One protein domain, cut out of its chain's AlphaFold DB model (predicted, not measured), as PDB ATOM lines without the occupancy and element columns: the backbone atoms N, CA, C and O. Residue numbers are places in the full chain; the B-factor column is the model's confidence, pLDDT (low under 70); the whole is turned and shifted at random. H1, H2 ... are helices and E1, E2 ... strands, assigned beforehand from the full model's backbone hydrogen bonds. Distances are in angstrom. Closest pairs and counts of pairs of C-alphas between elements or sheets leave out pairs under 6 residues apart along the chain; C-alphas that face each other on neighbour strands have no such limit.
ATOM      1  N   HIS A  33     -54.689 -26.440 -23.999       86.50
ATOM      2  CA  HIS A  33     -55.850 -27.101 -24.594       86.50
ATOM      3  C   HIS A  33     -56.408 -26.385 -25.838       86.50
ATOM      4  O   HIS A  33     -57.253 -26.959 -26.518       86.50
ATOM      5  N   LEU A  34     -55.956 -25.160 -26.133       91.31
ATOM      6  CA  LEU A  34     -56.282 -24.410 -27.353       91.31
ATOM      7  C   LEU A  34     -55.186 -24.536 -28.421       91.31
ATOM      8  O   LEU A  34     -55.279 -23.894 -29.464       91.31
ATOM      9  N   ILE A  35     -54.132 -25.315 -28.166       88.31
ATOM     10  CA  ILE A  35     -52.976 -25.422 -29.056       88.31
ATOM     11  C   ILE A  35     -53.202 -26.510 -30.107       88.31
ATOM     12  O   ILE A  35     -53.617 -27.633 -29.818       88.31
ATOM     13  N   CYS A  36     -52.869 -26.178 -31.350       88.88
ATOM     14  CA  CYS A  36     -52.799 -27.106 -32.458       88.88
ATOM     15  C   CYS A  36     -51.645 -28.089 -32.264       88.88
ATOM     16  O   CYS A  36     -50.469 -27.718 -32.241       88.88
ATOM     17  N   ALA A  37     -51.967 -29.377 -32.275       85.94
ATOM     18  CA  ALA A  37     -50.993 -30.443 -32.136       85.94
ATOM     19  C   ALA A  37     -50.005 -30.564 -33.307       85.94
ATOM     20  O   ALA A  37     -49.038 -31.300 -33.145       85.94
ATOM     21  N   ILE A  38     -50.187 -29.873 -34.443       83.06
ATOM     22  CA  ILE A  38     -49.214 -29.811 -35.556       83.06
ATOM     23  C   ILE A  38     -48.316 -28.577 -35.417       83.06
ATOM     24  O   ILE A  38     -47.109 -28.731 -35.226       83.06
ATOM     25  N   CYS A  39     -48.889 -27.368 -35.475       80.38
ATOM     26  CA  CYS A  39     -48.107 -26.131 -35.544       80.38
ATOM     27  C   CYS A  39     -47.709 -25.538 -34.183       80.38
ATOM     28  O   CYS A  39     -46.968 -24.562 -34.180       80.38
ATOM     29  N   GLN A  40     -48.166 -26.111 -33.058       76.94
ATOM     30  CA  GLN A  40     -47.864 -25.641 -31.691       76.94
ATOM     31  C   GLN A  40     -48.216 -24.164 -31.454       76.94
ATOM     32  O   GLN A  40     -47.581 -23.457 -30.680       76.94
ATOM     33  N   ASP A  41     -49.257 -23.714 -32.138       84.06
ATOM     34  CA  ASP A  41     -49.841 -22.384 -32.024       84.06
ATOM     35  C   ASP A  41     -51.349 -22.552 -31.803       84.06
ATOM     36  O   ASP A  41     -51.846 -23.681 -31.836       84.06
ATOM     37  N   ILE A  42     -52.095 -21.476 -31.583       89.38
ATOM     38  CA  ILE A  42     -53.542 -21.548 -31.384       89.38
ATOM     39  C   ILE A  42     -54.240 -22.317 -32.526       89.38
ATOM     40  O   ILE A  42     -53.939 -22.141 -33.711       89.38
ATOM     41  N   ALA A  43     -55.165 -23.206 -32.166       92.31
ATOM     42  CA  ALA A  43     -55.885 -24.080 -33.081       92.31
ATOM     43  C   ALA A  43     -56.995 -23.328 -33.838       92.31
ATOM     44  O   ALA A  43     -58.177 -23.520 -33.576       92.31
ATOM     45  N   ILE A  44     -56.610 -22.463 -34.780       93.31
ATOM     46  CA  ILE A  44     -57.537 -21.763 -35.688       93.31
ATOM     47  C   ILE A  44     -58.278 -22.764 -36.584       93.31
ATOM     48  O   ILE A  44     -57.632 -23.634 -37.169       93.31
ATOM     49  N   ASP A  45     -59.606 -22.616 -36.704       94.06
ATOM     50  CA  ASP A  45     -60.506 -23.552 -37.404       94.06
ATOM     51  C   ASP A  45     -60.235 -25.007 -36.974       94.06
ATOM     52  O   ASP A  45     -59.706 -25.807 -37.756       94.06
ATOM     53  N   PRO A  46     -60.476 -25.332 -35.688       95.31
ATOM     54  CA  PRO A  46     -60.027 -26.583 -35.105       95.31
ATOM     55  C   PRO A  46     -60.804 -27.777 -35.662       95.31
ATOM     56  O   PRO A  46     -62.034 -27.784 -35.725       95.31
ATOM     57  N   VAL A  47     -60.060 -28.827 -35.993       94.69
ATOM     58  CA  VAL A  47     -60.567 -30.146 -36.362       94.69
ATOM     59  C   VAL A  47     -59.998 -31.215 -35.433       94.69
ATOM     60  O   VAL A  47     -58.924 -31.053 -34.844       94.69
ATOM     61  N   VAL A  48     -60.713 -32.329 -35.308       93.38
ATOM     62  CA  VAL A  48     -60.321 -33.478 -34.488       93.38
ATOM     63  C   VAL A  48     -60.108 -34.697 -35.386       93.38
ATOM     64  O   VAL A  48     -60.993 -35.003 -36.185       93.38
ATOM     65  N   PRO A  49     -58.981 -35.423 -35.254       92.88
ATOM     66  CA  PRO A  49     -58.747 -36.672 -35.974       92.88
ATOM     67  C   PRO A  49     -59.796 -37.736 -35.651       92.88
ATOM     68  O   PRO A  49     -60.113 -37.963 -34.476       92.88
ATOM     69  N   THR A  50     -60.272 -38.450 -36.668       89.62
ATOM     70  CA  THR A  50     -61.296 -39.485 -36.518       89.62
ATOM     71  C   THR A  50     -60.921 -40.794 -37.224       89.62
ATOM     72  O   THR A  50     -60.217 -40.820 -38.239       89.62
ATOM     73  N   ALA A  51     -61.354 -41.921 -36.650       82.81
ATOM     74  CA  ALA A  51     -61.142 -43.246 -37.253       82.81
ATOM     75  C   ALA A  51     -62.063 -43.469 -38.464       82.81
ATOM     76  O   ALA A  51     -61.697 -44.137 -39.430       82.81
ATOM     77  N   ASP A  52     -63.252 -42.882 -38.380       77.56
ATOM     78  CA  ASP A  52     -64.325 -42.839 -39.361       77.56
ATOM     79  C   ASP A  52     -64.954 -41.431 -39.318       77.56
ATOM     80  O   ASP A  52     -64.615 -40.619 -38.463       77.56
ATOM     81  N   LYS A  53     -65.880 -41.089 -40.215       77.00
ATOM     82  CA  LYS A  53     -66.505 -39.745 -40.265       77.00
ATOM     83  C   LYS A  53     -67.375 -39.381 -39.046       77.00
ATOM     84  O   LYS A  53     -68.151 -38.435 -39.120       77.00
ATOM     85  N   ILE A  54     -67.321 -40.156 -37.961       74.25
ATOM     86  CA  ILE A  54     -68.284 -40.098 -36.858       74.25
ATOM     87  C   ILE A  54     -67.568 -40.053 -35.498       74.25
ATOM     88  O   ILE A  54     -67.941 -39.272 -34.627       74.25
ATOM     89  N   ASN A  55     -66.516 -40.850 -35.309       76.62
ATOM     90  CA  ASN A  55     -65.909 -41.122 -34.013       76.62
ATOM     91  C   ASN A  55     -64.543 -40.446 -33.858       76.62
ATOM     92  O   ASN A  55     -63.557 -40.794 -34.521       76.62
ATOM     93  N   ARG A  56     -64.466 -39.518 -32.897       84.75
ATOM     94  CA  ARG A  56     -63.210 -38.885 -32.469       84.75
ATOM     95  C   ARG A  56     -62.215 -39.940 -31.989       84.75
ATOM     96  O   ARG A  56     -62.525 -40.761 -31.130       84.75
ATOM     97  N   LEU A  57     -60.996 -39.886 -32.518       86.00
ATOM     98  CA  LEU A  57     -59.933 -40.852 -32.223       86.00
ATOM     99  C   LEU A  57     -59.021 -40.405 -31.066       86.00
ATOM    100  O   LEU A  57     -58.413 -41.228 -30.363       86.00
ATOM    101  N   CYS A  58     -58.878 -39.091 -30.891       86.19
ATOM    102  CA  CYS A  58     -58.094 -38.476 -29.826       86.19
ATOM    103  C   CYS A  58     -58.636 -37.086 -29.469       86.19
ATOM    104  O   CYS A  58     -59.449 -36.528 -30.197       86.19
ATOM    105  N   ASN A  59     -58.147 -36.529 -28.359       85.88
ATOM    106  CA  ASN A  59     -58.542 -35.207 -27.860       85.88
ATOM    107  C   ASN A  59     -57.586 -34.089 -28.315       85.88
ATOM    108  O   ASN A  59     -57.553 -33.022 -27.712       85.88
ATOM    109  N   HIS A  60     -56.761 -34.351 -29.333       89.38
ATOM    110  CA  HIS A  60     -55.827 -33.370 -29.871       89.38
ATOM    111  C   HIS A  60     -56.484 -32.600 -31.009       89.38
ATOM    112  O   HIS A  60     -56.978 -33.205 -31.962       89.38
ATOM    113  N   PHE A  61     -56.439 -31.275 -30.924       91.50
ATOM    114  CA  PHE A  61     -56.972 -30.391 -31.950       91.50
ATOM    115  C   PHE A  61     -55.903 -30.075 -32.983       91.50
ATOM    116  O   PHE A  61     -54.737 -29.847 -32.652       91.50
ATOM    117  N   LEU A  62     -56.300 -30.052 -34.247       91.94
ATOM    118  CA  LEU A  62     -55.475 -29.617 -35.363       91.94
ATOM    119  C   LEU A  62     -56.108 -28.353 -35.946       91.94
ATOM    120  O   LEU A  62     -57.326 -28.281 -36.014       91.94
ATOM    121  N   CYS A  63     -55.332 -27.375 -36.415       92.19
ATOM    122  CA  CYS A  63     -55.902 -26.418 -37.365       92.19
ATOM    123  C   CYS A  63     -56.293 -27.189 -38.622       92.19
ATOM    124  O   CYS A  63     -55.477 -27.991 -39.089       92.19
ATOM    125  N   ARG A  64     -57.454 -26.900 -39.216       91.81
ATOM    126  CA  ARG A  64     -57.859 -27.493 -40.501       91.81
ATOM    127  C   ARG A  64     -56.756 -27.371 -41.551       91.81
ATOM    128  O   ARG A  64     -56.323 -28.361 -42.120       91.81
ATOM    129  N   THR A  65     -56.198 -26.175 -41.701       87.81
ATOM    130  CA  THR A  65     -55.060 -25.889 -42.587       87.81
ATOM    131  C   THR A  65     -53.855 -26.798 -42.333       87.81
ATOM    132  O   THR A  65     -53.230 -27.299 -43.266       87.81
ATOM    133  N   CYS A  66     -53.483 -26.991 -41.065       86.62
ATOM    134  CA  CYS A  66     -52.348 -27.837 -40.696       86.62
ATOM    135  C   CYS A  66     -52.628 -29.312 -41.010       86.62
ATOM    136  O   CYS A  66     -51.727 -30.026 -41.443       86.62
ATOM    137  N   GLU A  67     -53.862 -29.761 -40.792       90.62
ATOM    138  CA  GLU A  67     -54.316 -31.105 -41.143       90.62
ATOM    139  C   GLU A  67     -54.262 -31.324 -42.660       90.62
ATOM    140  O   GLU A  67     -53.584 -32.247 -43.104       90.62
ATOM    141  N   GLU A  68     -54.853 -30.425 -43.450       89.31
ATOM    142  CA  GLU A  68     -54.926 -30.527 -44.911       89.31
ATOM    143  C   GLU A  68     -53.532 -30.527 -45.551       89.31
ATOM    144  O   GLU A  68     -53.222 -31.353 -46.413       89.31
ATOM    145  N   THR A  69     -52.653 -29.632 -45.092       84.38
ATOM    146  CA  THR A  69     -51.265 -29.556 -45.571       84.38
ATOM    147  C   THR A  69     -50.461 -30.800 -45.208       84.38
ATOM    148  O   THR A  69     -49.776 -31.354 -46.073       84.38
ATOM    149  N   LYS A  70     -50.554 -31.281 -43.959       84.00
ATOM    150  CA  LYS A  70     -49.872 -32.511 -43.532       84.00
ATOM    151  C   LYS A  70     -50.407 -33.716 -44.300       84.00
ATOM    152  O   LYS A  70     -49.607 -34.498 -44.799       84.00
ATOM    153  N   ARG A  71     -51.727 -33.833 -44.462       88.00
ATOM    154  CA  ARG A  71     -52.390 -34.889 -45.237       88.00
ATOM    155  C   ARG A  71     -51.905 -34.912 -46.680       88.00
ATOM    156  O   ARG A  71     -51.496 -35.969 -47.147       88.00
ATOM    157  N   ALA A  72     -51.915 -33.769 -47.366       86.00
ATOM    158  CA  ALA A  72     -51.440 -33.672 -48.744       86.00
ATOM    159  C   ALA A  72     -49.979 -34.132 -48.862       86.00
ATOM    160  O   ALA A  72     -49.636 -34.909 -49.749       86.00
ATOM    161  N   HIS A  73     -49.124 -33.707 -47.933       81.06
ATOM    162  CA  HIS A  73     -47.727 -34.123 -47.904       81.06
ATOM    163  C   HIS A  73     -47.545 -35.617 -47.569       81.06
ATOM    164  O   HIS A  73     -46.752 -36.292 -48.223       81.06
ATOM    165  N   ASP A  74     -48.267 -36.158 -46.586       84.00
ATOM    166  CA  ASP A  74     -48.178 -37.573 -46.210       84.00
ATOM    167  C   ASP A  74     -48.680 -38.471 -47.356       84.00
ATOM    168  O   ASP A  74     -48.062 -39.495 -47.648       84.00
ATOM    169  N   GLN A  75     -49.711 -38.037 -48.091       85.62
ATOM    170  CA  GLN A  75     -50.183 -38.687 -49.319       85.62
ATOM    171  C   GLN A  75     -49.143 -38.650 -50.447       85.62
ATOM    172  O   GLN A  75     -48.929 -39.671 -51.095       85.62
ATOM    173  N   MET A  76     -48.445 -37.524 -50.654       82.81
ATOM    174  CA  MET A  76     -47.334 -37.433 -51.623       82.81
ATOM    175  C   MET A  76     -46.178 -38.391 -51.306       82.81
ATOM    176  O   MET A  76     -45.354 -38.668 -52.173       82.81
ATOM    177  N   GLN A  77     -46.086 -38.857 -50.063       80.44
ATOM    178  CA  GLN A  77     -45.046 -39.761 -49.580       80.44
ATOM    179  C   GLN A  77     -45.559 -41.196 -49.390       80.44
ATOM    180  O   GLN A  77     -44.826 -42.015 -48.837       80.44
ATOM    181  N   GLU A  78     -46.804 -41.481 -49.788       84.75
ATOM    182  CA  GLU A  78     -47.473 -42.778 -49.609       84.75
ATOM    183  C   GLU A  78     -47.498 -43.256 -48.142       84.75
ATOM    184  O   GLU A  78     -47.351 -44.440 -47.839       84.75
ATOM    185  N   ARG A  79     -47.673 -42.326 -47.191       81.88
ATOM    186  CA  ARG A  79     -47.658 -42.610 -45.747       81.88
ATOM    187  C   ARG A  79     -49.053 -42.644 -45.140       81.88
ATOM    188  O   ARG A  79     -49.975 -41.965 -45.586       81.88
ATOM    189  N   ALA A  80     -49.171 -43.400 -44.050       85.00
ATOM    190  CA  ALA A  80     -50.333 -43.325 -43.178       85.00
ATOM    191  C   ALA A  80     -50.414 -41.940 -42.519       85.00
ATOM    192  O   ALA A  80     -49.406 -41.398 -42.064       85.00
ATOM    193  N   ILE A  81     -51.627 -41.400 -42.437       87.44
ATOM    194  CA  ILE A  81     -51.893 -40.111 -41.803       87.44
ATOM    195  C   ILE A  81     -52.023 -40.343 -40.299       87.44
ATOM    196  O   ILE A  81     -52.870 -41.121 -39.854       87.44
ATOM    197  N   THR A  82     -51.178 -39.679 -39.512       87.50
ATOM    198  CA  THR A  82     -51.087 -39.902 -38.064       87.50
ATOM    199  C   THR A  82     -51.230 -38.616 -37.268       87.50
ATOM    200  O   THR A  82     -50.821 -37.530 -37.692       87.50
ATOM    201  N   CYS A  83     -51.842 -38.719 -36.086       86.06
ATOM    202  CA  CYS A  83     -51.866 -37.613 -35.139       86.06
ATOM    203  C   CYS A  83     -50.454 -37.435 -34.560       86.06
ATOM    204  O   CYS A  83     -49.942 -38.365 -33.940       86.06
ATOM    205  N   PRO A  84     -49.830 -36.253 -34.672       79.38
ATOM    206  CA  PRO A  84     -48.425 -36.053 -34.298       79.38
ATOM    207  C   PRO A  84     -48.167 -36.037 -32.782       79.38
ATOM    208  O   PRO A  84     -47.038 -35.823 -32.354       79.38
ATOM    209  N   GLN A  85     -49.209 -36.180 -31.957       83.06
ATOM    210  CA  GLN A  85     -49.102 -36.218 -30.492       83.06
ATOM    211  C   GLN A  85     -49.303 -37.626 -29.925       83.06
ATOM    212  O   GLN A  85     -48.592 -38.027 -29.015       83.06
ATOM    213  N   CYS A  86     -50.249 -38.407 -30.461       83.25
ATOM    214  CA  CYS A  86     -50.504 -39.777 -29.991       83.25
ATOM    215  C   CYS A  86     -50.129 -40.868 -30.997       83.25
ATOM    216  O   CYS A  86     -50.352 -42.041 -30.712       83.25
ATOM    217  N   ILE A  87     -49.617 -40.494 -32.174       85.44
ATOM    218  CA  ILE A  87     -49.156 -41.385 -33.251       85.44
ATOM    219  C   ILE A  87     -50.260 -42.323 -33.783       85.44
ATOM    220  O   ILE A  87     -50.012 -43.229 -34.572       85.44
ATOM    221  N   LYS A  88     -51.526 -42.089 -33.413       88.12
ATOM    222  CA  LYS A  88     -52.658 -42.869 -33.915       88.12
ATOM    223  C   LYS A  88     -52.955 -42.518 -35.371       88.12
ATOM    224  O   LYS A  88     -53.054 -41.335 -35.710       88.12
ATOM    225  N   ASN A  89     -53.166 -43.545 -36.190       89.75
ATOM    226  CA  ASN A  89     -53.584 -43.406 -37.582       89.75
ATOM    227  C   ASN A  89     -55.046 -42.962 -37.653       89.75
ATOM    228  O   ASN A  89     -55.894 -43.568 -37.000       89.75
ATOM    229  N   TYR A  90     -55.344 -41.955 -38.466       90.25
ATOM    230  CA  TYR A  90     -56.706 -41.485 -38.701       90.25
ATOM    231  C   TYR A  90     -56.995 -41.390 -40.197       90.25
ATOM    232  O   TYR A  90     -56.082 -41.247 -41.010       90.25
ATOM    233  N   THR A  91     -58.267 -41.512 -40.568       88.56
ATOM    234  CA  THR A  91     -58.687 -41.484 -41.978       88.56
ATOM    235  C   THR A  91     -59.313 -40.148 -42.349       88.56
ATOM    236  O   THR A  91     -59.138 -39.691 -43.479       88.56
ATOM    237  N   ASP A  92     -59.950 -39.474 -41.393       90.75
ATOM    238  CA  ASP A  92     -60.672 -38.222 -41.603       90.75
ATOM    239  C   ASP A  92     -60.501 -37.264 -40.409       90.75
ATOM    240  O   ASP A  92     -59.901 -37.614 -39.388       90.75
ATOM    241  N   SER A  93     -60.995 -36.038 -40.549       92.75
ATOM    242  CA  SER A  93     -61.073 -35.079 -39.452       92.75
ATOM    243  C   SER A  93     -62.420 -34.359 -39.448       92.75
ATOM    244  O   SER A  93     -62.999 -34.078 -40.495       92.75
ATOM    245  N   LEU A  94     -62.942 -34.077 -38.254       92.69
ATOM    246  CA  LEU A  94     -64.215 -33.375 -38.087       92.69
ATOM    247  C   LEU A  94     -63.993 -31.985 -37.489       92.69
ATOM    248  O   LEU A  94     -63.194 -31.874 -36.558       92.69
ATOM    249  N   PRO A  95     -64.715 -30.949 -37.953       93.88
ATOM    250  CA  PRO A  95     -64.740 -29.653 -37.282       93.88
ATOM    251  C   PRO A  95     -65.170 -29.788 -35.818       93.88
ATOM    252  O   PRO A  95     -66.069 -30.567 -35.496       93.88
ATOM    253  N   ASP A  96     -64.548 -29.011 -34.935       93.25
ATOM    254  CA  ASP A  96     -64.951 -28.901 -33.535       93.25
ATOM    255  C   ASP A  96     -65.479 -27.494 -33.241       93.25
ATOM    256  O   ASP A  96     -64.723 -26.573 -32.937       93.25
ATOM    257  N   GLU A  97     -66.798 -27.329 -33.342       93.31
ATOM    258  CA  GLU A  97     -67.471 -26.043 -33.132       93.31
ATOM    259  C   GLU A  97     -67.320 -25.519 -31.693       93.31
ATOM    260  O   GLU A  97     -67.219 -24.312 -31.473       93.31
ATOM    261  N   ASP A  98     -67.257 -26.409 -30.700       93.62
ATOM    262  CA  ASP A  98     -67.062 -26.025 -29.299       93.62
ATOM    263  C   ASP A  98     -65.668 -25.446 -29.079       93.62
ATOM    264  O   ASP A  98     -65.506 -24.436 -28.390       93.62
ATOM    265  N   MET A  99     -64.655 -26.074 -29.672       94.62
ATOM    266  CA  MET A  99     -63.293 -25.577 -29.622       94.62
ATOM    267  C   MET A  99     -63.134 -24.306 -30.456       94.62
ATOM    268  O   MET A  99     -62.474 -23.375 -30.002       94.62
ATOM    269  N   ALA A 100     -63.785 -24.218 -31.621       94.81
ATOM    270  CA  ALA A 100     -63.769 -23.019 -32.455       94.81
ATOM    271  C   ALA A 100     -64.292 -21.801 -31.683       94.81
ATOM    272  O   ALA A 100     -63.644 -20.757 -31.684       94.81
ATOM    273  N   ARG A 101     -65.396 -21.959 -30.936       96.44
ATOM    274  CA  ARG A 101     -65.929 -20.906 -30.057       96.44
ATOM    275  C   ARG A 101     -64.938 -20.497 -28.969       96.44
ATOM    276  O   ARG A 101     -64.679 -19.313 -28.802       96.44
ATOM    277  N   LYS A 102     -64.312 -21.457 -28.278       96.00
ATOM    278  CA  LYS A 102     -63.302 -21.158 -27.240       96.00
ATOM    279  C   LYS A 102     -62.086 -20.421 -27.799       96.00
ATOM    280  O   LYS A 102     -61.561 -19.516 -27.155       96.00
ATOM    281  N   VAL A 103     -61.631 -20.813 -28.985       95.06
ATOM    282  CA  VAL A 103     -60.528 -20.150 -29.686       95.06
ATOM    283  C   VAL A 103     -60.933 -18.735 -30.094       95.06
ATOM    284  O   VAL A 103     -60.177 -17.799 -29.847       95.06
ATOM    285  N   GLN A 104     -62.129 -18.562 -30.657       96.12
ATOM    286  CA  GLN A 104     -62.670 -17.257 -31.026       96.12
ATOM    287  C   GLN A 104     -62.765 -16.322 -29.813       96.12
ATOM    288  O   GLN A 104     -62.255 -15.202 -29.871       96.12
ATOM    289  N   ASP A 105     -63.321 -16.800 -28.698       95.81
ATOM    290  CA  ASP A 105     -63.397 -16.056 -27.438       95.81
ATOM    291  C   ASP A 105     -61.999 -15.668 -26.941       95.81
ATOM    292  O   ASP A 105     -61.772 -14.541 -26.494       95.81
ATOM    293  N   PHE A 106     -61.027 -16.581 -27.029       94.50
ATOM    294  CA  PHE A 106     -59.654 -16.291 -26.627       94.50
ATOM    295  C   PHE A 106     -59.029 -15.190 -27.493       94.50
ATOM    296  O   PHE A 106     -58.449 -14.253 -26.944       94.50
ATOM    297  N   VAL A 107     -59.180 -15.266 -28.820       93.06
ATOM    298  CA  VAL A 107     -58.661 -14.264 -29.767       93.06
ATOM    299  C   VAL A 107     -59.263 -12.887 -29.493       93.06
ATOM    300  O   VAL A 107     -58.531 -11.900 -29.402       93.06
ATOM    301  N   GLN A 108     -60.580 -12.820 -29.291       92.69
ATOM    302  CA  GLN A 108     -61.292 -11.565 -29.041       92.69
ATOM    303  C   GLN A 108     -60.917 -10.924 -27.700       92.69
ATOM    304  O   GLN A 108     -60.801  -9.702 -27.618       92.69
ATOM    305  N   ASN A 109     -60.688 -11.730 -26.660       92.44
ATOM    306  CA  ASN A 109     -60.306 -11.232 -25.336       92.44
ATOM    307  C   ASN A 109     -58.809 -10.901 -25.214       92.44
ATOM    308  O   ASN A 109     -58.408 -10.212 -24.275       92.44
ATOM    309  N   HIS A 110     -57.977 -11.349 -26.160       90.56
ATOM    310  CA  HIS A 110     -56.527 -11.136 -26.146       90.56
ATOM    311  C   HIS A 110     -56.010 -10.558 -27.477       90.56
ATOM    312  O   HIS A 110     -55.066 -11.100 -28.060       90.56
ATOM    313  N   PRO A 111     -56.548  -9.419 -27.959       86.19
ATOM    314  CA  PRO A 111     -56.212  -8.885 -29.280       86.19
ATOM    315  C   PRO A 111     -54.724  -8.530 -29.418       86.19
ATOM    316  O   PRO A 111     -54.175  -8.572 -30.512       86.19
ATOM    317  N   GLY A 112     -54.034  -8.216 -28.315       83.75
ATOM    318  CA  GLY A 112     -52.595  -7.941 -28.325       83.75
ATOM    319  C   GLY A 112     -51.715  -9.142 -28.696       83.75
ATOM    320  O   GLY A 112     -50.604  -8.936 -29.169       83.75
ATOM    321  N   VAL A 113     -52.203 -10.375 -28.519       83.00
ATOM    322  CA  VAL A 113     -51.464 -11.604 -28.875       83.00
ATOM    323  C   VAL A 113     -51.446 -11.815 -30.392       83.00
ATOM    324  O   VAL A 113     -50.459 -12.300 -30.948       83.00
ATOM    325  N   PHE A 114     -52.515 -11.394 -31.067       84.56
ATOM    326  CA  PHE A 114     -52.776 -11.670 -32.480       84.56
ATOM    327  C   PHE A 114     -52.676 -10.418 -33.360       84.56
ATOM    328  O   PHE A 114     -53.354 -10.326 -34.374       84.56
ATOM    329  N   ASP A 115     -51.877  -9.422 -32.962       84.81
ATOM    330  CA  ASP A 115     -51.730  -8.138 -33.675       84.81
ATOM    331  C   ASP A 115     -53.072  -7.460 -34.003       84.81
ATOM    332  O   ASP A 115     -53.224  -6.785 -35.018       84.81
ATOM    333  N   ARG A 116     -54.056  -7.631 -33.113       85.50
ATOM    334  CA  ARG A 116     -55.440  -7.149 -33.235       85.50
ATOM    335  C   ARG A 116     -56.225  -7.736 -34.416       85.50
ATOM    336  O   ARG A 116     -57.298  -7.218 -34.714       85.50
ATOM    337  N   LYS A 117     -55.733  -8.809 -35.045       88.56
ATOM    338  CA  LYS A 117     -56.481  -9.603 -36.029       88.56
ATOM    339  C   LYS A 117     -57.678 -10.275 -35.351       88.56
ATOM    340  O   LYS A 117     -57.600 -10.696 -34.193       88.56
ATOM    341  N   THR A 118     -58.792 -10.366 -36.070       93.12
ATOM    342  CA  THR A 118     -59.967 -11.121 -35.624       93.12
ATOM    343  C   THR A 118     -59.773 -12.618 -35.866       93.12
ATOM    344  O   THR A 118     -58.857 -13.039 -36.569       93.12
ATOM    345  N   TYR A 119     -60.650 -13.447 -35.294       93.12
ATOM    346  CA  TYR A 119     -60.634 -14.885 -35.567       93.12
ATOM    347  C   TYR A 119     -60.782 -15.184 -37.068       93.12
ATOM    348  O   TYR A 119     -60.035 -16.002 -37.595       93.12
ATOM    349  N   ASP A 120     -61.676 -14.480 -37.766       93.44
ATOM    350  CA  ASP A 120     -61.915 -14.696 -39.197       93.44
ATOM    351  C   ASP A 120     -60.718 -14.267 -40.055       93.44
ATOM    352  O   ASP A 120     -60.371 -14.975 -41.001       93.44
ATOM    353  N   ASP A 121     -60.031 -13.179 -39.684       91.56
ATOM    354  CA  ASP A 121     -58.785 -12.763 -40.346       91.56
ATOM    355  C   ASP A 121     -57.720 -13.864 -40.235       91.56
ATOM    356  O   ASP A 121     -57.089 -14.235 -41.225       91.56
ATOM    357  N   LEU A 122     -57.566 -14.448 -39.039       90.12
ATOM    358  CA  LEU A 122     -56.635 -15.555 -38.806       90.12
ATOM    359  C   LEU A 122     -57.035 -16.809 -39.599       90.12
ATOM    360  O   LEU A 122     -56.165 -17.514 -40.105       90.12
ATOM    361  N   VAL A 123     -58.333 -17.110 -39.730       91.31
ATOM    362  CA  VAL A 123     -58.815 -18.231 -40.557       91.31
ATOM    363  C   VAL A 123     -58.477 -18.004 -42.032       91.31
ATOM    364  O   VAL A 123     -58.008 -18.935 -42.694       91.31
ATOM    365  N   ALA A 124     -58.711 -16.796 -42.552       89.69
ATOM    366  CA  ALA A 124     -58.437 -16.448 -43.944       89.69
ATOM    367  C   ALA A 124     -56.941 -16.572 -44.265       89.69
ATOM    368  O   ALA A 124     -56.566 -17.327 -45.162       89.69
ATOM    369  N   GLU A 125     -56.089 -15.952 -43.451       85.50
ATOM    370  CA  GLU A 125     -54.629 -15.999 -43.589       85.50
ATOM    371  C   GLU A 125     -54.096 -17.440 -43.575       85.50
ATOM    372  O   GLU A 125     -53.284 -17.846 -44.412       85.50
ATOM    373  N   ARG A 126     -54.613 -18.275 -42.663       85.06
ATOM    374  CA  ARG A 126     -54.214 -19.684 -42.586       85.06
ATOM    375  C   ARG A 126     -54.616 -20.445 -43.844       85.06
ATOM    376  O   ARG A 126     -53.810 -21.223 -44.347       85.06
ATOM    377  N   LYS A 127     -55.806 -20.220 -44.400       84.81
ATOM    378  CA  LYS A 127     -56.230 -20.866 -45.655       84.81
ATOM    379  C   LYS A 127     -55.382 -20.423 -46.846       84.81
ATOM    380  O   LYS A 127     -54.979 -21.267 -47.646       84.81
ATOM    381  N   GLU A 128     -55.045 -19.141 -46.925       85.38
ATOM    382  CA  GLU A 128     -54.185 -18.590 -47.981       85.38
ATOM    383  C   GLU A 128     -52.770 -19.193 -47.965       85.38
ATOM    384  O   GLU A 128     -52.159 -19.378 -49.016       85.38
ATOM    385  N   SER A 129     -52.272 -19.603 -46.795       81.06
ATOM    386  CA  SER A 129     -50.948 -20.222 -46.646       81.06
ATOM    387  C   SER A 129     -50.831 -21.676 -47.143       81.06
ATOM    388  O   SER A 129     -49.712 -22.193 -47.261       81.06
ATOM    389  N   ILE A 130     -51.946 -22.374 -47.417       79.94
ATOM    390  CA  ILE A 130     -51.945 -23.812 -47.770       79.94
ATOM    391  C   ILE A 130     -51.081 -24.093 -49.006       79.94
ATOM    392  O   ILE A 130     -50.178 -24.934 -48.912       79.94
ATOM    393  N   PRO A 131     -51.290 -23.411 -50.153       82.56
ATOM    394  CA  PRO A 131     -50.541 -23.710 -51.369       82.56
ATOM    395  C   PRO A 131     -49.043 -23.463 -51.188       82.56
ATOM    396  O   PRO A 131     -48.225 -24.255 -51.657       82.56
ATOM    397  N   LEU A 132     -48.685 -22.396 -50.469       82.88
ATOM    398  CA  LEU A 132     -47.303 -22.041 -50.163       82.88
ATOM    399  C   LEU A 132     -46.636 -23.104 -49.278       82.88
ATOM    400  O   LEU A 132     -45.551 -23.588 -49.597       82.88
ATOM    401  N   THR A 133     -47.313 -23.535 -48.213       81.56
ATOM    402  CA  THR A 133     -46.814 -24.576 -47.300       81.56
ATOM    403  C   THR A 133     -46.535 -25.885 -48.044       81.56
ATOM    404  O   THR A 133     -45.474 -26.487 -47.870       81.56
ATOM    405  N   ILE A 134     -47.445 -26.305 -48.930       81.56
ATOM    406  CA  ILE A 134     -47.276 -27.510 -49.755       81.56
ATOM    407  C   ILE A 134     -46.088 -27.364 -50.721       81.56
ATOM    408  O   ILE A 134     -45.291 -28.294 -50.860       81.56
ATOM    409  N   GLN A 135     -45.923 -26.203 -51.363       82.81
ATOM    410  CA  GLN A 135     -44.786 -25.939 -52.255       82.81
ATOM    411  C   GLN A 135     -43.440 -25.996 -51.524       82.81
ATOM    412  O   GLN A 135     -42.466 -26.531 -52.064       82.81
ATOM    413  N   ILE A 136     -43.382 -25.505 -50.286       83.44
ATOM    414  CA  ILE A 136     -42.179 -25.584 -49.455       83.44
ATOM    415  C   ILE A 136     -41.892 -27.044 -49.081       83.44
ATOM    416  O   ILE A 136     -40.759 -27.497 -49.250       83.44
ATOM    417  N   TYR A 137     -42.900 -27.815 -48.655       79.00
ATOM    418  CA  TYR A 137     -42.746 -29.255 -48.400       79.00
ATOM    419  C   TYR A 137     -42.180 -29.997 -49.612       79.00
ATOM    420  O   TYR A 137     -41.222 -30.763 -49.481       79.00
ATOM    421  N   LYS A 138     -42.738 -29.734 -50.796       82.50
ATOM    422  CA  LYS A 138     -42.269 -30.313 -52.056       82.50
ATOM    423  C   LYS A 138     -40.819 -29.921 -52.342       82.50
ATOM    424  O   LYS A 138     -39.992 -30.791 -52.584       82.50
ATOM    425  N   THR A 139     -40.490 -28.636 -52.211       86.00
ATOM    426  CA  THR A 139     -39.126 -28.120 -52.412       86.00
ATOM    427  C   THR A 139     -38.116 -28.815 -51.507       86.00
ATOM    428  O   THR A 139     -37.047 -29.210 -51.969       86.00
ATOM    429  N   ILE A 140     -38.451 -29.002 -50.232       79.62
ATOM    430  CA  ILE A 140     -37.579 -29.670 -49.261       79.62
ATOM    431  C   ILE A 140     -37.420 -31.146 -49.599       79.62
ATOM    432  O   ILE A 140     -36.306 -31.659 -49.553       79.62
ATOM    433  N   SER A 141     -38.510 -31.823 -49.963       78.12
ATOM    434  CA  SER A 141     -38.460 -33.234 -50.342       78.12
ATOM    435  C   SER A 141     -37.628 -33.466 -51.605       78.12
ATOM    436  O   SER A 141     -36.886 -34.438 -51.667       78.12
ATOM    437  N   GLU A 142     -37.734 -32.589 -52.604       84.19
ATOM    438  CA  GLU A 142     -37.015 -32.709 -53.880       84.19
ATOM    439  C   GLU A 142     -35.532 -32.329 -53.781       84.19
ATOM    440  O   GLU A 142     -34.737 -32.726 -54.628       84.19
ATOM    441  N   ASN A 143     -35.146 -31.547 -52.768       80.94
ATOM    442  CA  ASN A 143     -33.797 -30.988 -52.632       80.94
ATOM    443  C   ASN A 143     -33.163 -31.334 -51.276       80.94
ATOM    444  O   ASN A 143     -32.334 -30.568 -50.790       80.94
ATOM    445  N   ALA A 144     -33.546 -32.457 -50.656       73.25
ATOM    446  CA  ALA A 144     -33.210 -32.807 -49.267       73.25
ATOM    447  C   ALA A 144     -31.707 -32.689 -48.920       73.25
ATOM    448  O   ALA A 144     -31.335 -32.322 -47.798       73.25
ATOM    449  N   ASP A 145     -30.832 -32.919 -49.899       78.12
ATOM    450  CA  ASP A 145     -29.383 -32.847 -49.718       78.12
ATOM    451  C   ASP A 145     -28.792 -31.445 -49.946       78.12
ATOM    452  O   ASP A 145     -27.699 -31.152 -49.457       78.12
ATOM    453  N   ASN A 146     -29.525 -30.534 -50.591       83.00
ATOM    454  CA  ASN A 146     -29.031 -29.240 -51.060       83.00
ATOM    455  C   ASN A 146     -29.661 -28.058 -50.295       83.00
ATOM    456  O   ASN A 146     -30.624 -27.429 -50.742       83.00
ATOM    457  N   LEU A 147     -29.078 -27.726 -49.134       78.81
ATOM    458  CA  LEU A 147     -29.568 -26.647 -48.264       78.81
ATOM    459  C   LEU A 147     -29.572 -25.275 -48.950       78.81
ATOM    460  O   LEU A 147     -30.516 -24.517 -48.752       78.81
ATOM    461  N   SER A 148     -28.552 -24.938 -49.744       82.06
ATOM    462  CA  SER A 148     -28.518 -23.633 -50.419       82.06
ATOM    463  C   SER A 148     -29.695 -23.485 -51.381       82.06
ATOM    464  O   SER A 148     -30.380 -22.470 -51.352       82.06
ATOM    465  N   THR A 149     -30.023 -24.539 -52.133       85.56
ATOM    466  CA  THR A 149     -31.170 -24.531 -53.053       85.56
ATOM    467  C   THR A 149     -32.501 -24.452 -52.313       85.56
ATOM    468  O   THR A 149     -33.381 -23.699 -52.729       85.56
ATOM    469  N   ILE A 150     -32.657 -25.194 -51.208       81.94
ATOM    470  CA  ILE A 150     -33.846 -25.079 -50.350       81.94
ATOM    471  C   ILE A 150     -33.980 -23.636 -49.863       81.94
ATOM    472  O   ILE A 150     -35.045 -23.045 -50.009       81.94
ATOM    473  N   LYS A 151     -32.905 -23.056 -49.322       80.50
ATOM    474  CA  LYS A 151     -32.902 -21.691 -48.797       80.50
ATOM    475  C   LYS A 151     -33.327 -20.683 -49.858       80.50
ATOM    476  O   LYS A 151     -34.276 -19.945 -49.622       80.50
ATOM    477  N   ASP A 152     -32.676 -20.691 -51.017       84.62
ATOM    478  CA  ASP A 152     -32.929 -19.715 -52.076       84.62
ATOM    479  C   ASP A 152     -34.370 -19.813 -52.596       84.62
ATOM    480  O   ASP A 152     -35.048 -18.800 -52.770       84.62
ATOM    481  N   ARG A 153     -34.880 -21.038 -52.787       85.94
ATOM    482  CA  ARG A 153     -36.254 -21.263 -53.257       85.94
ATOM    483  C   ARG A 153     -37.294 -20.867 -52.217       85.94
ATOM    484  O   ARG A 153     -38.252 -20.187 -52.562       85.94
ATOM    485  N   VAL A 154     -37.107 -21.265 -50.962       84.19
ATOM    486  CA  VAL A 154     -38.043 -20.951 -49.875       84.19
ATOM    487  C   VAL A 154     -38.077 -19.446 -49.604       84.19
ATOM    488  O   VAL A 154     -39.156 -18.874 -49.489       84.19
ATOM    489  N   GLN A 155     -36.919 -18.780 -49.585       82.94
ATOM    490  CA  GLN A 155     -36.851 -17.324 -49.438       82.94
ATOM    491  C   GLN A 155     -37.547 -16.598 -50.591       82.94
ATOM    492  O   GLN A 155     -38.292 -15.653 -50.345       82.94
ATOM    493  N   LYS A 156     -37.352 -17.065 -51.830       85.56
ATOM    494  CA  LYS A 156     -38.042 -16.525 -53.003       85.56
ATOM    495  C   LYS A 156     -39.561 -16.697 -52.911       85.56
ATOM    496  O   LYS A 156     -40.294 -15.757 -53.183       85.56
ATOM    497  N   MET A 157     -40.039 -17.867 -52.486       85.75
ATOM    498  CA  MET A 157     -41.475 -18.098 -52.308       85.75
ATOM    499  C   MET A 157     -42.077 -17.138 -51.274       85.75
ATOM    500  O   MET A 157     -43.151 -16.592 -51.505       85.75
ATOM    501  N   PHE A 158     -41.386 -16.886 -50.161       84.12
ATOM    502  CA  PHE A 158     -41.871 -15.943 -49.151       84.12
ATOM    503  C   PHE A 158     -41.873 -14.490 -49.632       84.12
ATOM    504  O   PHE A 158     -42.837 -13.771 -49.371       84.12
ATOM    505  N   SER A 159     -40.842 -14.061 -50.367       81.62
ATOM    506  CA  SER A 159     -40.795 -12.699 -50.906       81.62
ATOM    507  C   SER A 159     -41.840 -12.461 -51.998       81.62
ATOM    508  O   SER A 159     -42.417 -11.381 -52.053       81.62
ATOM    509  N   GLU A 160     -42.130 -13.459 -52.836       85.00
ATOM    510  CA  GLU A 160     -43.148 -13.358 -53.893       85.00
ATOM    511  C   GLU A 160     -44.583 -13.335 -53.348       85.00
ATOM    512  O   GLU A 160     -45.459 -12.730 -53.962       85.00
ATOM    513  N   ASN A 161     -44.828 -13.959 -52.191       78.56
ATOM    514  CA  ASN A 161     -46.158 -14.049 -51.580       78.56
ATOM    515  C   ASN A 161     -46.424 -12.978 -50.508       78.56
ATOM    516  O   ASN A 161     -47.479 -13.018 -49.881       78.56
ATOM    517  N   ASN A 162     -45.498 -12.033 -50.282       78.69
ATOM    518  CA  ASN A 162     -45.601 -11.013 -49.224       78.69
ATOM    519  C   ASN A 162     -46.013 -11.604 -47.858       78.69
ATOM    520  O   ASN A 162     -46.831 -11.030 -47.139       78.69
ATOM    521  N   THR A 163     -45.482 -12.781 -47.519       76.25
ATOM    522  CA  THR A 163     -45.848 -13.501 -46.293       76.25
ATOM    523  C   THR A 163     -45.212 -12.834 -45.074       76.25
ATOM    524  O   THR A 163     -44.034 -12.479 -45.115       76.25
ATOM    525  N   ASP A 164     -45.969 -12.668 -43.988       75.00
ATOM    526  CA  ASP A 164     -45.444 -12.055 -42.766       75.00
ATOM    527  C   ASP A 164     -44.478 -12.986 -41.997       75.00
ATOM    528  O   ASP A 164     -44.523 -14.214 -42.110       75.00
ATOM    529  N   ASP A 165     -43.572 -12.407 -41.198       72.81
ATOM    530  CA  ASP A 165     -42.541 -13.157 -40.460       72.81
ATOM    531  C   ASP A 165     -43.127 -14.182 -39.465       72.81
ATOM    532  O   ASP A 165     -42.496 -15.209 -39.180       72.81
ATOM    533  N   LYS A 166     -44.321 -13.921 -38.913       72.06
ATOM    534  CA  LYS A 166     -44.987 -14.827 -37.963       72.06
ATOM    535  C   LYS A 166     -45.495 -16.074 -38.680       72.06
ATOM    536  O   LYS A 166     -45.310 -17.189 -38.184       72.06
ATOM    537  N   GLU A 167     -46.070 -15.894 -39.856       74.62
ATOM    538  CA  GLU A 167     -46.587 -16.952 -40.701       74.62
ATOM    539  C   GLU A 167     -45.447 -17.763 -41.333       74.62
ATOM    540  O   GLU A 167     -45.467 -18.995 -41.281       74.62
ATOM    541  N   ILE A 168     -44.373 -17.102 -41.785       77.12
ATOM    542  CA  ILE A 168     -43.121 -17.761 -42.203       77.12
ATOM    543  C   ILE A 168     -42.611 -18.687 -41.097       77.12
ATOM    544  O   ILE A 168     -42.326 -19.867 -41.336       77.12
ATOM    545  N   LYS A 169     -42.514 -18.167 -39.866       76.25
ATOM    546  CA  LYS A 169     -42.071 -18.938 -38.704       76.25
ATOM    547  C   LYS A 169     -42.959 -20.165 -38.510       76.25
ATOM    548  O   LYS A 169     -42.437 -21.273 -38.415       76.25
ATOM    549  N   ARG A 170     -44.281 -19.995 -38.481       76.56
ATOM    550  CA  ARG A 170     -45.228 -21.102 -38.303       76.56
ATOM    551  C   ARG A 170     -45.038 -22.203 -39.345       76.56
ATOM    552  O   ARG A 170     -44.949 -23.378 -38.979       76.56
ATOM    553  N   ILE A 171     -44.979 -21.824 -40.621       78.38
ATOM    554  CA  ILE A 171     -44.813 -22.758 -41.736       78.38
ATOM    555  C   ILE A 171     -43.515 -23.551 -41.549       78.38
ATOM    556  O   ILE A 171     -43.537 -24.782 -41.551       78.38
ATOM    557  N   LEU A 172     -42.396 -22.869 -41.285       78.94
ATOM    558  CA  LEU A 172     -41.104 -23.518 -41.058       78.94
ATOM    559  C   LEU A 172     -41.120 -24.455 -39.841       78.94
ATOM    560  O   LEU A 172     -40.593 -25.562 -39.933       78.94
ATOM    561  N   PHE A 173     -41.761 -24.074 -38.731       77.31
ATOM    562  CA  PHE A 173     -41.887 -24.938 -37.550       77.31
ATOM    563  C   PHE A 173     -42.660 -26.219 -37.837       77.31
ATOM    564  O   PHE A 173     -42.208 -27.305 -37.463       77.31
ATOM    565  N   SER A 174     -43.796 -26.110 -38.533       74.19
ATOM    566  CA  SER A 174     -44.585 -27.280 -38.922       74.19
ATOM    567  C   SER A 174     -43.747 -28.271 -39.732       74.19
ATOM    568  O   SER A 174     -43.863 -29.482 -39.542       74.19
ATOM    569  N   ILE A 175     -42.892 -27.761 -40.616       76.38
ATOM    570  CA  ILE A 175     -42.058 -28.568 -41.504       76.38
ATOM    571  C   ILE A 175     -40.865 -29.174 -40.757       76.38
ATOM    572  O   ILE A 175     -40.600 -30.367 -40.909       76.38
ATOM    573  N   ILE A 176     -40.157 -28.387 -39.937       79.12
ATOM    574  CA  ILE A 176     -39.036 -28.861 -39.106       79.12
ATOM    575  C   ILE A 176     -39.496 -30.034 -38.248       79.12
ATOM    576  O   ILE A 176     -38.859 -31.086 -38.244       79.12
ATOM    577  N   ARG A 177     -40.643 -29.887 -37.580       73.94
ATOM    578  CA  ARG A 177     -41.215 -30.957 -36.768       73.94
ATOM    579  C   ARG A 177     -41.537 -32.196 -37.591       73.94
ATOM    580  O   ARG A 177     -41.209 -33.294 -37.160       73.94
ATOM    581  N   SER A 178     -42.117 -32.036 -38.780       73.81
ATOM    582  CA  SER A 178     -42.350 -33.174 -39.669       73.81
ATOM    583  C   SER A 178     -41.046 -33.911 -39.998       73.81
ATOM    584  O   SER A 178     -41.042 -35.134 -40.025       73.81
ATOM    585  N   GLN A 179     -39.921 -33.214 -40.199       75.62
ATOM    586  CA  GLN A 179     -38.624 -33.872 -40.412       75.62
ATOM    587  C   GLN A 179     -38.098 -34.571 -39.147       75.62
ATOM    588  O   GLN A 179     -37.550 -35.668 -39.255       75.62
ATOM    589  N   LEU A 180     -38.315 -33.995 -37.960       75.69
ATOM    590  CA  LEU A 180     -37.983 -34.636 -36.680       75.69
ATOM    591  C   LEU A 180     -38.801 -35.914 -36.447       75.69
ATOM    592  O   LEU A 180     -38.226 -36.944 -36.116       75.69
ATOM    593  N   GLU A 181     -40.111 -35.894 -36.718       68.38
ATOM    594  CA  GLU A 181     -40.994 -37.074 -36.648       68.38
ATOM    595  C   GLU A 181     -40.529 -38.210 -37.578       68.38
ATOM    596  O   GLU A 181     -40.807 -39.381 -37.330       68.38
ATOM    597  N   LYS A 182     -39.796 -37.877 -38.648       67.94
ATOM    598  CA  LYS A 182     -39.198 -38.841 -39.583       67.94
ATOM    599  C   LYS A 182     -37.827 -39.361 -39.137       67.94
ATOM    600  O   LYS A 182     -37.242 -40.167 -39.856       67.94
ATOM    601  N   GLY A 183     -37.278 -38.861 -38.031       70.44
ATOM    602  CA  GLY A 183     -35.890 -39.102 -37.636       70.44
ATOM    603  C   GLY A 183     -34.863 -38.419 -38.548       70.44
ATOM    604  O   GLY A 183     -33.671 -38.705 -38.453       70.44
ATOM    605  N   ASN A 184     -35.285 -37.503 -39.430       75.38
ATOM    606  CA  ASN A 184     -34.390 -36.784 -40.338       75.38
ATOM    607  C   ASN A 184     -33.799 -35.545 -39.648       75.38
ATOM    608  O   ASN A 184     -34.088 -34.397 -39.999       75.38
ATOM    609  N   LEU A 185     -32.973 -35.802 -38.632       77.00
ATOM    610  CA  LEU A 185     -32.335 -34.777 -37.802       77.00
ATOM    611  C   LEU A 185     -31.519 -33.780 -38.632       77.00
ATOM    612  O   LEU A 185     -31.545 -32.585 -38.353       77.00
ATOM    613  N   GLU A 186     -30.826 -34.243 -39.671       72.12
ATOM    614  CA  GLU A 186     -30.007 -33.373 -40.517       72.12
ATOM    615  C   GLU A 186     -30.859 -32.420 -41.363       72.12
ATOM    616  O   GLU A 186     -30.572 -31.224 -41.396       72.12
ATOM    617  N   ALA A 187     -31.954 -32.886 -41.976       74.19
ATOM    618  CA  ALA A 187     -32.875 -31.975 -42.657       74.19
ATOM    619  C   ALA A 187     -33.526 -30.989 -41.679       74.19
ATOM    620  O   ALA A 187     -33.619 -29.802 -41.984       74.19
ATOM    621  N   ALA A 188     -33.923 -31.441 -40.487       77.38
ATOM    622  CA  ALA A 188     -34.502 -30.567 -39.470       77.38
ATOM    623  C   ALA A 188     -33.524 -29.451 -39.052       77.38
ATOM    624  O   ALA A 188     -33.891 -28.277 -39.082       77.38
ATOM    625  N   LYS A 189     -32.258 -29.787 -38.760       75.06
ATOM    626  CA  LYS A 189     -31.198 -28.808 -38.451       75.06
ATOM    627  C   LYS A 189     -30.987 -27.813 -39.588       75.06
ATOM    628  O   LYS A 189     -30.933 -26.609 -39.351       75.06
ATOM    629  N   LYS A 190     -30.912 -28.305 -40.829       74.19
ATOM    630  CA  LYS A 190     -30.774 -27.470 -42.030       74.19
ATOM    631  C   LYS A 190     -31.912 -26.440 -42.126       74.19
ATOM    632  O   LYS A 190     -31.655 -25.272 -42.400       74.19
ATOM    633  N   LEU A 191     -33.149 -26.842 -41.838       77.50
ATOM    634  CA  LEU A 191     -34.332 -25.976 -41.910       77.50
ATOM    635  C   LEU A 191     -34.414 -24.925 -40.795       77.50
ATOM    636  O   LEU A 191     -34.949 -23.844 -41.028       77.50
ATOM    637  N   VAL A 192     -33.849 -25.187 -39.613       77.88
ATOM    638  CA  VAL A 192     -33.803 -24.208 -38.507       77.88
ATOM    639  C   VAL A 192     -33.072 -22.928 -38.923       77.88
ATOM    640  O   VAL A 192     -33.460 -21.836 -38.514       77.88
ATOM    641  N   HIS A 193     -32.072 -23.032 -39.804       76.25
ATOM    642  CA  HIS A 193     -31.350 -21.876 -40.349       76.25
ATOM    643  C   HIS A 193     -32.192 -20.974 -41.264       76.25
ATOM    644  O   HIS A 193     -31.737 -19.886 -41.619       76.25
ATOM    645  N   LEU A 194     -33.390 -21.412 -41.661       73.81
ATOM    646  CA  LEU A 194     -34.319 -20.623 -42.470       73.81
ATOM    647  C   LEU A 194     -35.228 -19.729 -41.621       73.81
ATOM    648  O   LEU A 194     -35.861 -18.832 -42.169       73.81
ATOM    649  N   ILE A 195     -35.295 -19.951 -40.303       73.38
ATOM    650  CA  ILE A 195     -36.109 -19.129 -39.403       73.38
ATOM    651  C   ILE A 195     -35.481 -17.723 -39.315       73.38
ATOM    652  O   ILE A 195     -34.299 -17.616 -38.966       73.38
ATOM    653  N   PRO A 196     -36.235 -16.639 -39.594       64.56
ATOM    654  CA  PRO A 196     -35.724 -15.271 -39.518       64.56
ATOM    655  C   PRO A 196     -35.045 -14.957 -38.169       64.56
ATOM    656  O   PRO A 196     -35.625 -15.143 -37.096       64.56
ATOM    657  N   GLN A 197     -33.801 -14.456 -38.210       54.00
ATOM    658  CA  GLN A 197     -33.000 -14.182 -37.003       54.00
ATOM    659  C   GLN A 197     -33.499 -12.996 -36.165       54.00
ATOM    660  O   GLN A 197     -33.148 -12.892 -34.990       54.00
ATOM    661  N   THR A 198     -34.361 -12.141 -36.718       46.97
ATOM    662  CA  THR A 198     -35.080 -11.077 -35.995       46.97
ATOM    663  C   THR A 198     -35.910 -11.611 -34.818       46.97
ATOM    664  O   THR A 198     -36.179 -10.874 -33.875       46.97
ATOM    665  N   ILE A 199     -36.228 -12.911 -34.809       47.88
ATOM    666  CA  ILE A 199     -36.972 -13.626 -33.753       47.88
ATOM    667  C   ILE A 199     -36.041 -14.606 -32.979       47.88
ATOM    668  O   ILE A 199     -36.450 -15.378 -32.110       47.88
ATOM    669  N   GLY A 200     -34.736 -14.573 -33.271       37.59
ATOM    670  CA  GLY A 200     -33.785 -15.675 -33.089       37.59
ATOM    671  C   GLY A 200     -33.217 -15.937 -31.691       37.59
ATOM    672  O   GLY A 200     -32.391 -16.833 -31.560       37.59
ATOM    673  N   LYS A 201     -33.625 -15.224 -30.631       38.94
ATOM    674  CA  LYS A 201     -33.108 -15.511 -29.271       38.94
ATOM    675  C   LYS A 201     -33.960 -16.485 -28.454       38.94
ATOM    676  O   LYS A 201     -33.435 -17.076 -27.520       38.94
ATOM    677  N   CYS A 202     -35.234 -16.682 -28.799       39.78
ATOM    678  CA  CYS A 202     -36.147 -17.509 -27.994       39.78
ATOM    679  C   CYS A 202     -36.265 -18.964 -28.500       39.78
ATOM    680  O   CYS A 202     -36.581 -19.869 -27.736       39.78
ATOM    681  N   LEU A 203     -35.961 -19.209 -29.781       45.81
ATOM    682  CA  LEU A 203     -36.321 -20.459 -30.469       45.81
ATOM    683  C   LEU A 203     -35.222 -21.517 -30.520       45.81
ATOM    684  O   LEU A 203     -35.536 -22.698 -30.646       45.81
ATOM    685  N   LEU A 204     -33.944 -21.132 -30.405       43.72
ATOM    686  CA  LEU A 204     -32.865 -22.123 -30.344       43.72
ATOM    687  C   LEU A 204     -33.054 -23.038 -29.123       43.72
ATOM    688  O   LEU A 204     -32.866 -24.240 -29.236       43.72
ATOM    689  N   SER A 205     -33.498 -22.487 -27.991       39.81
ATOM    690  CA  SER A 205     -33.823 -23.237 -26.772       39.81
ATOM    691  C   SER A 205     -34.970 -24.232 -26.957       39.81
ATOM    692  O   SER A 205     -34.878 -25.349 -26.459       39.81
ATOM    693  N   GLU A 206     -36.019 -23.872 -27.701       45.59
ATOM    694  CA  GLU A 206     -37.167 -24.759 -27.943       45.59
ATOM    695  C   GLU A 206     -36.810 -25.874 -28.931       45.59
ATOM    696  O   GLU A 206     -37.103 -27.037 -28.677       45.59
ATOM    697  N   VAL A 207     -36.076 -25.567 -30.004       47.22
ATOM    698  CA  VAL A 207     -35.588 -26.580 -30.957       47.22
ATOM    699  C   VAL A 207     -34.553 -27.519 -30.313       47.22
ATOM    700  O   VAL A 207     -34.575 -28.720 -30.578       47.22
ATOM    701  N   ILE A 208     -33.675 -27.013 -29.437       44.41
ATOM    702  CA  ILE A 208     -32.717 -27.832 -28.666       44.41
ATOM    703  C   ILE A 208     -33.439 -28.733 -27.653       44.41
ATOM    704  O   ILE A 208     -33.001 -29.863 -27.436       44.41
ATOM    705  N   LEU A 209     -34.553 -28.285 -27.063       42.16
ATOM    706  CA  LEU A 209     -35.386 -29.137 -26.209       42.16
ATOM    707  C   LEU A 209     -35.978 -30.321 -26.991       42.16
ATOM    708  O   LEU A 209     -36.023 -31.421 -26.454       42.16
ATOM    709  N   PHE A 210     -36.344 -30.138 -28.265       45.56
ATOM    710  CA  PHE A 210     -36.865 -31.223 -29.111       45.56
ATOM    711  C   PHE A 210     -35.796 -32.176 -29.665       45.56
ATOM    712  O   PHE A 210     -36.119 -33.316 -29.970       45.56
ATOM    713  N   ALA A 211     -34.534 -31.755 -29.788       36.38
ATOM    714  CA  ALA A 211     -33.450 -32.629 -30.254       36.38
ATOM    715  C   ALA A 211     -32.911 -33.590 -29.169       36.38
ATOM    716  O   ALA A 211     -32.061 -34.425 -29.472       36.38
ATOM    717  N   ASN A 212     -33.372 -33.451 -27.919       29.95
ATOM    718  CA  ASN A 212     -32.977 -34.279 -26.774       29.95
ATOM    719  C   ASN A 212     -34.064 -35.285 -26.329       29.95
ATOM    720  O   ASN A 212     -33.928 -35.868 -25.253       29.95
TER     721      ASN A 212
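Overview. This is residues 33 to 212 of the 213 residues of the protein "RING-type domain-containing protein" of Candidatus Anoxychlamydiales bacterium (UniProt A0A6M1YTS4). Two parts lie side by side: a strand ribbon of E1 and E2 among loops, with H1 beside it and H2 at its end, and a group of helices in which the hairpin H4 and H5 lies loosely over the hairpin H6 and H7, with H8 on the side away from H4 and H5. H1 packs on H4, and H3 runs from H2 toward H4. You will find 180 residues, with eight named helices and two named strands in the order E1 H1 E2 H2 H3 H4 H5 H6 H7 H8; E1 and E2 form an antiparallel sheet, and the class is mostly helix. The whole is compact, with a radius of gyration of the C-alphas of 16.1 A and spans of 44 by 38 by 32 A.

Arrangement. Begin at E1, residues 46 to 50, whose antiparallel neighbour is E2, residues 92 to 95; N 48 and O 94 are 2.8 A apart, and N 50 and O 92 are 2.9 A apart, both within hydrogen-bond range. Residues 46 to 47 also pair with residues 62 to 63, antiparallel. Look next at H1, residues 64 to 76: the closest C-alphas of E1 and H1, those of Val 47 and Arg 64, are 5.6 A apart. H2, residues 97 to 109, touches H3, residues 119 to 128, with its residues 103 to 108 alone; the closest C-alphas, of Gln 104 and Tyr 119, are 5.5 A apart. H1 touches H4, residues 130 to 142, at a shallow tilt of 31 degrees, the same way; the closest C-alphas, of Thr 69 and Ile 134, are 6.1 A apart. H4 and H5, residues 147 to 160, form a helical hairpin; the closest C-alphas, of Ile 140 and Ile 150, are 6.0 A apart. H6, residues 165 to 181, and H7, residues 185 to 192, form another, at a shallow tilt of 2 degrees, opposite ways, with C-alphas 176 and 188 closest at 4.9 A. H4 and H6 are close but not clearly touching, with C-alphas 133 and 171 closest at 6.2 A. H8, residues 203 to 210, is near H6 and H7. In each helix every O i to N i+4 pair is within hydrogen-bond range.

Along the chain. Find C-alpha 46 at (-60.027, -26.583, -35.105); from there E1 runs 13.0 A, and E2 later runs 10.4 A. H1 measures 18.3 A, H2 18.2 A, H3 14.5 A, H4 18.4 A and H5 19.8 A. H6 runs 24.3 A from C-alpha 165 at (-42.541, -13.157, -40.460). H7 measures 10.7 A, and H8 10.9 A to C-alpha 210 at (-36.865, -31.223, -29.111).

Size, cuts and confidence. The two C-alphas farthest apart, of Ile 54 and Ser 148, are 45.1 A apart. The printed part has no cut; the links E1 to H1 and H1 to E2 are long. Look for pLDDT under 70 at residues 181 to 182 and 196 to 212; the mean of the printed part is 80.4.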